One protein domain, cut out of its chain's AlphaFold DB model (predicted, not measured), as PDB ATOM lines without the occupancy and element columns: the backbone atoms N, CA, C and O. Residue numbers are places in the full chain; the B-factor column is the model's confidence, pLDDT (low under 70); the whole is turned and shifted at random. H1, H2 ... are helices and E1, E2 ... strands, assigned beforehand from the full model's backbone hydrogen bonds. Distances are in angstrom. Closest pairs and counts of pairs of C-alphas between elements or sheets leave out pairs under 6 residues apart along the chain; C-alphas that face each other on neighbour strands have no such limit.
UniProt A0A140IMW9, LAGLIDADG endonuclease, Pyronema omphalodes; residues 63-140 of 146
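AT A GLANCE: This is residues 63 to 140 of the 146 residues of the protein "LAGLIDADG endonuclease" of Pyronema omphalodes (UniProt A0A140IMW9). One twisted sheet of four antiparallel strands has two helices over the same face: H2 packs along E4 and E3, while H1 stands up from the sheet near E1 and E2 and packs on the later part of H2. The helices gather toward one end of the longest axis, and the tip of the E1 and E2 hairpin, residues 88 to 90, makes the other end. The printed part has 78 residues, with H1, E1, E2, H2, E3 and E4 in that order along the chain, in a mixed class of helices and strands; the sheet's order is E1, E2, E4, E3. It is only just compact, close to loose, with a radius of gyration of the C-alphas of 13.6 A and spans of 40 by 34 by 20 A.

HOW THE PARTS SIT: H1, residues 63 to 79, has a kink of 27 degrees near residue 73. E1, residues 80 to 87, and E2, residues 91 to 101, form an antiparallel hairpin, with N 83 and O 95 2.8 A apart, within hydrogen-bond range. H1 is on the sheet, over E1 and E2, and stands up from it at 64 degrees; its closest C-alphas to E2 are Asp 79 and Ile 98, 5.8 A. H2, residues 104 to 117, touches H1, and their closest C-alphas, those of Pro 68 and Ile 113, are 5.8 A apart; H1 touches H2 with residues 65 to 72 alone, and H2 touches H1 with residues 112 to 117 alone. They run opposite ways at a steep tilt of 69 degrees, only just short of about perpendicular. E3, residues 120 to 124, and E4, residues 129 to 137, form the second hairpin, with N 122 and O 131 at 2.9 A. E4 is also antiparallel to E2, with N 98 and O 132 at 2.9 A. H2 is on the same face as H1, at a height over the sheet of 9.1 A, and runs along the strands, 2 degrees from E4 on the local plane. E2, H2 and E3 make a split strand-helix-strand unit, two strands running the same way with E4 between them, and its crossover is right-handed. Every O i to N i+4 pair in H2 is within hydrogen-bond range; in H1, 8 of 13 are.

IN THESE COORDINATES: H1 begins at C-alpha 63 (236.415, 234.836, 291.082) and is 24.6 A long. E1 measures 22.0 A, E2 32.1 A, H2 20.0 A and E3 12.2 A. E4, 24.5 A, ends at C-alpha 137 (222.025, 259.333, 277.903).

THE WHOLE: The two C-alphas farthest apart, Asp 63 and Arg 88, are 43.5 A apart. The printed part has no cut, and its links between elements are tight. The model's pLDDT is under 70 at residues 63 to 69, 85 to 92 and 136 to 140.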
ATOM      1  N   ASP A  63     237.241 235.887 291.670       58.22
ATOM      2  CA  ASP A  63     236.415 234.836 291.082       58.22
ATOM      3  C   ASP A  63     234.896 235.110 291.196       58.22
ATOM      4  O   ASP A  63     234.152 234.833 290.247       58.22
ATOM      5  N   GLU A  64     234.411 235.743 292.277       60.34
ATOM      6  CA  GLU A  64     232.990 236.122 292.408       60.34
ATOM      7  C   GLU A  64     232.632 237.330 291.518       60.34
ATOM      8  O   GLU A  64     231.468 237.506 291.163       60.34
ATOM      9  N   TYR A  65     233.604 238.133 291.067       55.78
ATOM     10  CA  TYR A  65     233.363 239.230 290.115       55.78
ATOM     11  C   TYR A  65     233.291 238.771 288.656       55.78
ATOM     12  O   TYR A  65     232.681 239.454 287.823       55.78
ATOM     13  N   PHE A  66     233.906 237.634 288.326       57.19
ATOM     14  CA  PHE A  66     233.947 237.125 286.956       57.19
ATOM     15  C   PHE A  66     232.614 236.490 286.543       57.19
ATOM     16  O   PHE A  66     232.120 236.741 285.443       57.19
ATOM     17  N   LEU A  67     231.983 235.752 287.461       60.09
ATOM     18  CA  LEU A  67     230.698 235.088 287.238       60.09
ATOM     19  C   LEU A  67     229.568 236.066 286.841       60.09
ATOM     20  O   LEU A  67     228.927 235.831 285.820       60.09
ATOM     21  N   PRO A  68     229.339 237.207 287.523       61.41
ATOM     22  CA  PRO A  68     228.345 238.199 287.113       61.41
ATOM     23  C   PRO A  68     228.636 238.835 285.750       61.41
ATOM     24  O   PRO A  68     227.694 239.173 285.036       61.41
ATOM     25  N   LYS A  69     229.918 239.002 285.380       68.00
ATOM     26  CA  LYS A  69     230.342 239.640 284.119       68.00
ATOM     27  C   LYS A  69     230.082 238.787 282.885       68.00
ATOM     28  O   LYS A  69     229.836 239.352 281.823       68.00
ATOM     29  N   THR A  70     230.132 237.466 282.998       74.50
ATOM     30  CA  THR A  70     229.788 236.564 281.891       74.50
ATOM     31  C   THR A  70     228.318 236.165 281.941       74.50
ATOM     32  O   THR A  70     227.652 236.139 280.908       74.50
ATOM     33  N   PHE A  71     227.771 235.959 283.143       81.75
ATOM     34  CA  PHE A  71     226.387 235.540 283.340       81.75
ATOM     35  C   PHE A  71     225.372 236.548 282.779       81.75
ATOM     36  O   PHE A  71     224.416 236.157 282.108       81.75
ATOM     37  N   TRP A  72     225.559 237.853 283.022       83.19
ATOM     38  CA  TRP A  72     224.584 238.853 282.567       83.19
ATOM     39  C   TRP A  72     224.446 238.893 281.038       83.19
ATOM     40  O   TRP A  72     223.383 239.262 280.550       83.19
ATOM     41  N   VAL A  73     225.489 238.510 280.286       84.00
ATOM     42  CA  VAL A  73     225.455 238.479 278.816       84.00
ATOM     43  C   VAL A  73     224.474 237.412 278.341       84.00
ATOM     44  O   VAL A  73     223.631 237.699 277.498       84.00
ATOM     45  N   GLY A  74     224.527 236.213 278.932       85.25
ATOM     46  CA  GLY A  74     223.554 235.155 278.649       85.25
ATOM     47  C   GLY A  74     222.137 235.552 279.069       85.25
ATOM     48  O   GLY A  74     221.185 235.343 278.323       85.25
ATOM     49  N   LEU A  75     221.999 236.215 280.222       86.94
ATOM     50  CA  LEU A  75     220.704 236.723 280.684       86.94
ATOM     51  C   LEU A  75     220.123 237.792 279.741       86.94
ATOM     52  O   LEU A  75     218.913 237.837 279.534       86.94
ATOM     53  N   MET A  76     220.976 238.642 279.164       87.69
ATOM     54  CA  MET A  76     220.579 239.639 278.170       87.69
ATOM     55  C   MET A  76     220.167 239.027 276.832       87.69
ATOM     56  O   MET A  76     219.322 239.605 276.157       87.69
ATOM     57  N   ASP A  77     220.769 237.910 276.427       83.38
ATOM     58  CA  ASP A  77     220.409 237.231 275.178       83.38
ATOM     59  C   ASP A  77     219.063 236.493 275.306       83.38
ATOM     60  O   ASP A  77     218.279 236.461 274.362       83.38
ATOM     61  N   GLY A  78     218.761 235.969 276.502       86.38
ATOM     62  CA  GLY A  78     217.486 235.310 276.805       86.38
ATOM     63  C   GLY A  78     216.333 236.275 277.105       86.38
ATOM     64  O   GLY A  78     215.355 236.328 276.364       86.38
ATOM     65  N   ASP A  79     216.447 237.045 278.191       86.69
ATOM     66  CA  ASP A  79     215.372 237.899 278.740       86.69
ATOM     67  C   ASP A  79     215.669 239.407 278.605       86.69
ATOM     68  O   ASP A  79     214.980 240.269 279.177       86.69
ATOM     69  N   GLY A  80     216.730 239.754 277.876       88.88
ATOM     70  CA  GLY A  80     217.135 241.133 277.661       88.88
ATOM     71  C   GLY A  80     216.426 241.812 276.494       88.88
ATOM     72  O   GLY A  80     215.948 241.218 275.532       88.88
ATOM     73  N   SER A  81     216.377 243.134 276.578       87.69
ATOM     74  CA  SER A  81     215.830 244.026 275.571       87.69
ATOM     75  C   SER A  81     216.773 245.210 275.407       87.69
ATOM     76  O   SER A  81     217.079 245.928 276.364       87.69
ATOM     77  N   ILE A  82     217.231 245.414 274.174       84.25
ATOM     78  CA  ILE A  82     218.021 246.580 273.785       84.25
ATOM     79  C   ILE A  82     217.080 247.543 273.076       84.25
ATOM     80  O   ILE A  82     216.487 247.218 272.048       84.25
ATOM     81  N   GLN A  83     216.936 248.732 273.641       78.94
ATOM     82  CA  GLN A  83     216.067 249.773 273.114       78.94
ATOM     83  C   GLN A  83     216.905 250.986 272.732       78.94
ATOM     84  O   GLN A  83     217.774 251.430 273.485       78.94
ATOM     85  N   VAL A  84     216.614 251.537 271.558       76.38
ATOM     86  CA  VAL A  84     217.196 252.793 271.089       76.38
ATOM     87  C   VAL A  84     216.061 253.782 270.924       76.38
ATOM     88  O   VAL A  84     215.155 253.567 270.122       76.38
ATOM     89  N   ASN A  85     216.096 254.851 271.708       67.31
ATOM     90  CA  ASN A  85     215.104 255.906 271.636       67.31
ATOM     91  C   ASN A  85     215.713 257.161 271.001       67.31
ATOM     92  O   ASN A  85     216.820 257.568 271.352       67.31
ATOM     93  N   HIS A  86     214.980 257.793 270.087       67.06
ATOM     94  CA  HIS A  86     215.373 259.071 269.504       67.06
ATOM     95  C   HIS A  86     214.806 260.213 270.344       67.06
ATOM     96  O   HIS A  86     213.594 260.414 270.405       67.06
ATOM     97  N   TRP A  87     215.679 261.013 270.954       56.91
ATOM     98  CA  TRP A  87     215.270 262.242 271.619       56.91
ATOM     99  C   TRP A  87     215.376 263.433 270.659       56.91
ATOM    100  O   TRP A  87     216.469 263.798 270.221       56.91
ATOM    101  N   ARG A  88     214.220 264.027 270.314       57.59
ATOM    102  CA  ARG A  88     214.066 265.228 269.457       57.59
ATOM    103  C   ARG A  88     214.933 265.233 268.182       57.59
ATOM    104  O   ARG A  88     215.398 266.286 267.760       57.59
ATOM    105  N   CYS A  89     215.165 264.065 267.578       55.94
ATOM    106  CA  CYS A  89     215.991 263.891 266.374       55.94
ATOM    107  C   CYS A  89     217.463 264.349 266.496       55.94
ATOM    108  O   CYS A  89     218.141 264.451 265.476       55.94
ATOM    109  N   GLN A  90     217.969 264.624 267.705       55.62
ATOM    110  CA  GLN A  90     219.323 265.158 267.924       55.62
ATOM    111  C   GLN A  90     220.205 264.255 268.790       55.62
ATOM    112  O   GLN A  90     221.422 264.271 268.624       55.62
ATOM    113  N   SER A  91     219.617 263.447 269.678       58.91
ATOM    114  CA  SER A  91     220.374 262.565 270.574       58.91
ATOM    115  C   SER A  91     219.744 261.179 270.638       58.91
ATOM    116  O   SER A  91     218.518 261.037 270.672       58.91
ATOM    117  N   LEU A  92     220.593 260.156 270.649       66.75
ATOM    118  CA  LEU A  92     220.192 258.768 270.835       66.75
ATOM    119  C   LEU A  92     220.260 258.434 272.323       66.75
ATOM    120  O   LEU A  92     221.245 258.723 272.995       66.75
ATOM    121  N   GLN A  93     219.198 257.832 272.846       71.50
ATOM    122  CA  GLN A  93     219.211 257.217 274.163       71.50
ATOM    123  C   GLN A  93     219.297 255.709 273.979       71.50
ATOM    124  O   GLN A  93     218.386 255.091 273.421       71.50
ATOM    125  N   HIS A  94     220.375 255.125 274.488       78.06
ATOM    126  CA  HIS A  94     220.562 253.685 274.501       78.06
ATOM    127  C   HIS A  94     220.141 253.142 275.859       78.06
ATOM    128  O   HIS A  94     220.488 253.685 276.912       78.06
ATOM    129  N   ARG A  95     219.330 252.086 275.829       81.94
ATOM    130  CA  ARG A  95     218.782 251.483 277.030       81.94
ATOM    131  C   ARG A  95     218.881 249.971 276.958       81.94
ATOM    132  O   ARG A  95     218.316 249.362 276.053       81.94
ATOM    133  N   LEU A  96     219.535 249.383 277.952       86.00
ATOM    134  CA  LEU A  96     219.490 247.944 278.192       86.00
ATOM    135  C   LEU A  96     218.483 247.664 279.300       86.00
ATOM    136  O   LEU A  96     218.444 248.368 280.312       86.00
ATOM    137  N   VAL A  97     217.642 246.663 279.081       88.69
ATOM    138  CA  VAL A  97     216.574 246.281 279.997       88.69
ATOM    139  C   VAL A  97     216.548 244.768 280.131       88.69
ATOM    140  O   VAL A  97     216.461 244.090 279.123       88.69
ATOM    141  N   ILE A  98     216.534 244.248 281.354       91.50
ATOM    142  CA  ILE A  98     216.197 242.844 281.635       91.50
ATOM    143  C   ILE A  98     214.934 242.844 282.475       91.50
ATOM    144  O   ILE A  98     214.865 243.583 283.462       91.50
ATOM    145  N   LYS A  99     213.939 242.043 282.096       92.38
ATOM    146  CA  LYS A  99     212.670 241.938 282.819       92.38
ATOM    147  C   LYS A  99     212.420 240.485 283.215       92.38
ATOM    148  O   LYS A  99     212.208 239.652 282.349       92.38
ATOM    149  N   LEU A 100     212.377 240.219 284.517       90.81
ATOM    150  CA  LEU A 100     212.137 238.893 285.092       90.81
ATOM    151  C   LEU A 100     210.899 238.909 285.992       90.81
ATOM    152  O   LEU A 100     210.444 239.970 286.427       90.81
ATOM    153  N   SER A 101     210.385 237.730 286.333       91.69
ATOM    154  CA  SER A 101     209.354 237.586 287.364       91.69
ATOM    155  C   SER A 101     209.883 238.012 288.739       91.69
ATOM    156  O   SER A 101     211.059 237.819 289.065       91.69
ATOM    157  N   ASN A 102     209.020 238.611 289.560       91.06
ATOM    158  CA  ASN A 102     209.376 239.097 290.891       91.06
ATOM    159  C   ASN A 102     209.486 237.942 291.897       91.06
ATOM    160  O   ASN A 102     208.560 237.659 292.654       91.06
ATOM    161  N   THR A 103     210.640 237.282 291.900       91.38
ATOM    162  CA  THR A 103     211.057 236.350 292.950       91.38
ATOM    163  C   THR A 103     212.214 236.952 293.742       91.38
ATOM    164  O   THR A 103     213.002 237.753 293.227       91.38
ATOM    165  N   THR A 104     212.358 236.551 295.006       87.50
ATOM    166  CA  THR A 104     213.447 237.032 295.868       87.50
ATOM    167  C   THR A 104     214.826 236.719 295.275       87.50
ATOM    168  O   THR A 104     215.733 237.546 295.374       87.50
ATOM    169  N   SER A 105     214.974 235.567 294.614       85.75
ATOM    170  CA  SER A 105     216.208 235.162 293.933       85.75
ATOM    171  C   SER A 105     216.534 236.080 292.756       85.75
ATOM    172  O   SER A 105     217.640 236.616 292.700       85.75
ATOM    173  N   ASN A 106     215.557 236.351 291.879       88.31
ATOM    174  CA  ASN A 106     215.742 237.237 290.723       88.31
ATOM    175  C   ASN A 106     216.116 238.656 291.160       88.31
ATOM    176  O   ASN A 106     217.020 239.266 290.594       88.31
ATOM    177  N   TYR A 107     215.472 239.174 292.208       89.81
ATOM    178  CA  TYR A 107     215.792 240.495 292.740       89.81
ATOM    179  C   TYR A 107     217.226 240.568 293.287       89.81
ATOM    180  O   TYR A 107     217.998 241.433 292.873       89.81
ATOM    181  N   LYS A 108     217.612 239.641 294.177       87.62
ATOM    182  CA  LYS A 108     218.967 239.595 294.761       87.62
ATOM    183  C   LYS A 108     220.041 239.477 293.681       87.62
ATOM    184  O   LYS A 108     221.071 240.146 293.744       87.62
ATOM    185  N   MET A 109     219.784 238.650 292.677       87.56
ATOM    186  CA  MET A 109     220.693 238.426 291.566       87.56
ATOM    187  C   MET A 109     220.858 239.669 290.684       87.56
ATOM    188  O   MET A 109     221.987 240.066 290.398       87.56
ATOM    189  N   LEU A 110     219.764 240.341 290.311       88.75
ATOM    190  CA  LEU A 110     219.840 241.596 289.558       88.75
ATOM    191  C   LEU A 110     220.557 242.699 290.347       88.75
ATOM    192  O   LEU A 110     221.265 243.504 289.751       88.75
ATOM    193  N   ILE A 111     220.433 242.720 291.679       88.62
ATOM    194  CA  ILE A 111     221.201 243.635 292.535       88.62
ATOM    195  C   ILE A 111     222.704 243.333 292.459       88.62
ATOM    196  O   ILE A 111     223.489 244.273 292.338       88.62
ATOM    197  N   LYS A 112     223.124 242.056 292.466       85.38
ATOM    198  CA  LYS A 112     224.539 241.682 292.262       85.38
ATOM    199  C   LYS A 112     225.051 242.150 290.895       85.38
ATOM    200  O   LYS A 112     226.105 242.773 290.826       85.38
ATOM    201  N   ILE A 113     224.277 241.921 289.831       85.69
ATOM    202  CA  ILE A 113     224.615 242.371 288.469       85.69
ATOM    203  C   ILE A 113     224.730 243.900 288.417       85.69
ATOM    204  O   ILE A 113     225.725 244.426 287.920       85.69
ATOM    205  N   ALA A 114     223.771 244.623 289.000       87.88
ATOM    206  CA  ALA A 114     223.786 246.082 289.041       87.88
ATOM    207  C   ALA A 114     224.980 246.646 289.823       87.88
ATOM    208  O   ALA A 114     225.483 247.714 289.493       87.88
ATOM    209  N   LYS A 115     225.467 245.920 290.834       85.81
ATOM    210  CA  LYS A 115     226.658 246.301 291.602       85.81
ATOM    211  C   LYS A 115     227.943 246.212 290.771       85.81
ATOM    212  O   LYS A 115     228.846 247.011 290.982       85.81
ATOM    213  N   VAL A 116     228.019 245.248 289.849       83.44
ATOM    214  CA  VAL A 116     229.209 244.996 289.015       83.44
ATOM    215  C   VAL A 116     229.194 245.812 287.720       83.44
ATOM    216  O   VAL A 116     230.233 246.312 287.301       83.44
ATOM    217  N   ILE A 117     228.030 245.945 287.079       82.00
ATOM    218  CA  ILE A 117     227.878 246.561 285.746       82.00
ATOM    219  C   ILE A 117     227.353 247.997 285.840       82.00
ATOM    220  O   ILE A 117     227.580 248.809 284.947       82.00
ATOM    221  N   GLY A 118     226.658 248.325 286.927       84.94
ATOM    222  CA  GLY A 118     225.895 249.558 287.073       84.94
ATOM    223  C   GLY A 118     224.423 249.390 286.685       84.94
ATOM    224  O   GLY A 118     223.905 248.286 286.492       84.94
ATOM    225  N   GLY A 119     223.715 250.511 286.580       88.06
ATOM    226  CA  GLY A 119     222.279 250.536 286.301       88.06
ATOM    227  C   GLY A 119     221.405 250.480 287.555       88.06
ATOM    228  O   GLY A 119     221.872 250.591 288.684       88.06
ATOM    229  N   SER A 120     220.095 250.359 287.346       90.69
ATOM    230  CA  SER A 120     219.082 250.442 288.397       90.69
ATOM    231  C   SER A 120     218.124 249.260 288.331       90.69
ATOM    232  O   SER A 120     217.555 248.966 287.279       90.69
ATOM    233  N   VAL A 121     217.930 248.604 289.474       92.38
ATOM    234  CA  VAL A 121     216.930 247.550 289.667       92.38
ATOM    235  C   VAL A 121     215.691 248.157 290.305       92.38
ATOM    236  O   VAL A 121     215.779 248.889 291.289       92.38
ATOM    237  N   ARG A 122     214.520 247.846 289.759       92.38
ATOM    238  CA  ARG A 122     213.231 248.307 290.277       92.38
ATOM    239  C   ARG A 122     212.172 247.234 290.090       92.38
ATOM    240  O   ARG A 122     212.275 246.397 289.201       92.38
ATOM    241  N   ILE A 123     211.141 247.267 290.917       91.94
ATOM    242  CA  ILE A 123     209.981 246.385 290.783       91.94
ATOM    243  C   ILE A 123     208.943 247.114 289.922       91.94
ATOM    244  O   ILE A 123     208.718 248.312 290.083       91.94
ATOM    245  N   THR A 124     208.343 246.415 288.962       90.19
ATOM    246  CA  THR A 124     207.372 246.959 288.006       90.19
ATOM    247  C   THR A 124     206.168 246.022 287.855       90.19
ATOM    248  O   THR A 124     206.052 245.010 288.546       90.19
ATOM    249  N   GLY A 125     205.207 246.389 287.004       82.00
ATOM    250  CA  GLY A 125     204.062 245.527 286.693       82.00
ATOM    251  C   GLY A 125     203.163 245.251 287.903       82.00
ATOM    252  O   GLY A 125     202.683 244.135 288.064       82.00
ATOM    253  N   LYS A 126     202.962 246.251 288.776       87.81
ATOM    254  CA  LYS A 126     202.214 246.121 290.045       87.81
ATOM    255  C   LYS A 126     202.795 245.059 290.997       87.81
ATOM    256  O   LYS A 126     202.043 244.362 291.668       87.81
ATOM    257  N   GLY A 127     204.119 244.908 291.032       85.75
ATOM    258  CA  GLY A 127     204.782 243.946 291.920       85.75
ATOM    259  C   GLY A 127     204.964 242.551 291.325       85.75
ATOM    260  O   GLY A 127     205.428 241.661 292.029       85.75
ATOM    261  N   LYS A 128     204.612 242.343 290.053       89.44
ATOM    262  CA  LYS A 128     204.747 241.040 289.386       89.44
ATOM    263  C   LYS A 128     206.125 240.800 288.793       89.44
ATOM    264  O   LYS A 128     206.550 239.654 288.708       89.44
ATOM    265  N   ASP A 129     206.815 241.873 288.421       92.00
ATOM    266  CA  ASP A 129     208.053 241.795 287.661       92.00
ATOM    267  C   ASP A 129     209.158 242.610 288.338       92.00
ATOM    268  O   ASP A 129     208.905 243.674 288.907       92.00
ATOM    269  N   VAL A 130     210.397 242.151 288.219       92.44
ATOM    270  CA  VAL A 130     211.600 242.918 288.545       92.44
ATOM    271  C   VAL A 130     212.310 243.285 287.247       92.44
ATOM    272  O   VAL A 130     212.411 242.482 286.323       92.44
ATOM    273  N   ILE A 131     212.765 244.529 287.147       93.44
ATOM    274  CA  ILE A 131     213.410 245.057 285.949       93.44
ATOM    275  C   ILE A 131     214.749 245.690 286.322       93.44
ATOM    276  O   ILE A 131     214.812 246.543 287.209       93.44
ATOM    277  N   TRP A 132     215.809 245.289 285.629       93.88
ATOM    278  CA  TRP A 132     217.105 245.963 285.661       93.88
ATOM    279  C   TRP A 132     217.255 246.821 284.413       93.88
ATOM    280  O   TRP A 132     216.882 246.408 283.316       93.88
ATOM    281  N   VAL A 133     217.732 248.049 284.593       90.62
ATOM    282  CA  VAL A 133     217.825 249.048 283.534       90.62
ATOM    283  C   VAL A 133     219.171 249.752 283.582       90.62
ATOM    284  O   VAL A 133     219.500 250.382 284.588       90.62
ATOM    285  N   VAL A 134     219.864 249.774 282.449       89.00
ATOM    286  CA  VAL A 134     221.006 250.660 282.195       89.00
ATOM    287  C   VAL A 134     220.563 251.718 281.195       89.00
ATOM    288  O   VAL A 134     220.028 251.387 280.136       89.00
ATOM    289  N   ASN A 135     220.726 252.991 281.552       82.88
ATOM    290  CA  ASN A 135     220.410 254.114 280.676       82.88
ATOM    291  C   ASN A 135     221.685 254.909 280.426       82.88
ATOM    292  O   ASN A 135     222.127 255.620 281.327       82.88
ATOM    293  N   ASP A 136     222.173 254.884 279.192       69.38
ATOM    294  CA  ASP A 136     223.191 255.825 278.748       69.38
ATOM    295  C   ASP A 136     222.490 256.928 277.962       69.38
ATOM    296  O   ASP A 136     221.964 256.733 276.860       69.38
ATOM    297  N   LYS A 137     222.406 258.103 278.591       63.31
ATOM    298  CA  LYS A 137     222.025 259.333 277.903       63.31
ATOM    299  C   LYS A 137     223.300 260.019 277.454       63.31
ATOM    300  O   LYS A 137     224.081 260.476 278.283       63.31
ATOM    301  N   GLU A 138     223.470 260.144 276.146       56.28
ATOM    302  CA  GLU A 138     224.415 261.104 275.603       56.28
ATOM    303  C   GLU A 138     223.853 262.501 275.903       56.28
ATOM    304  O   GLU A 138     222.830 262.909 275.344       56.28
ATOM    305  N   ASN A 139     224.450 263.208 276.867       52.12
ATOM    306  CA  ASN A 139     224.093 264.602 277.094       52.12
ATOM    307  C   ASN A 139     224.495 265.382 275.835       52.12
ATOM    308  O   ASN A 139     225.668 265.332 275.456       52.12
ATOM    309  N   PRO A 140     223.566 266.095 275.174       51.53
ATOM    310  CA  PRO A 140     223.943 266.943 274.057       51.53
ATOM    311  C   PRO A 140     224.970 267.980 274.543       51.53
ATOM    312  O   PRO A 140     224.823 268.495 275.661       51.53
TER     313      PRO A 140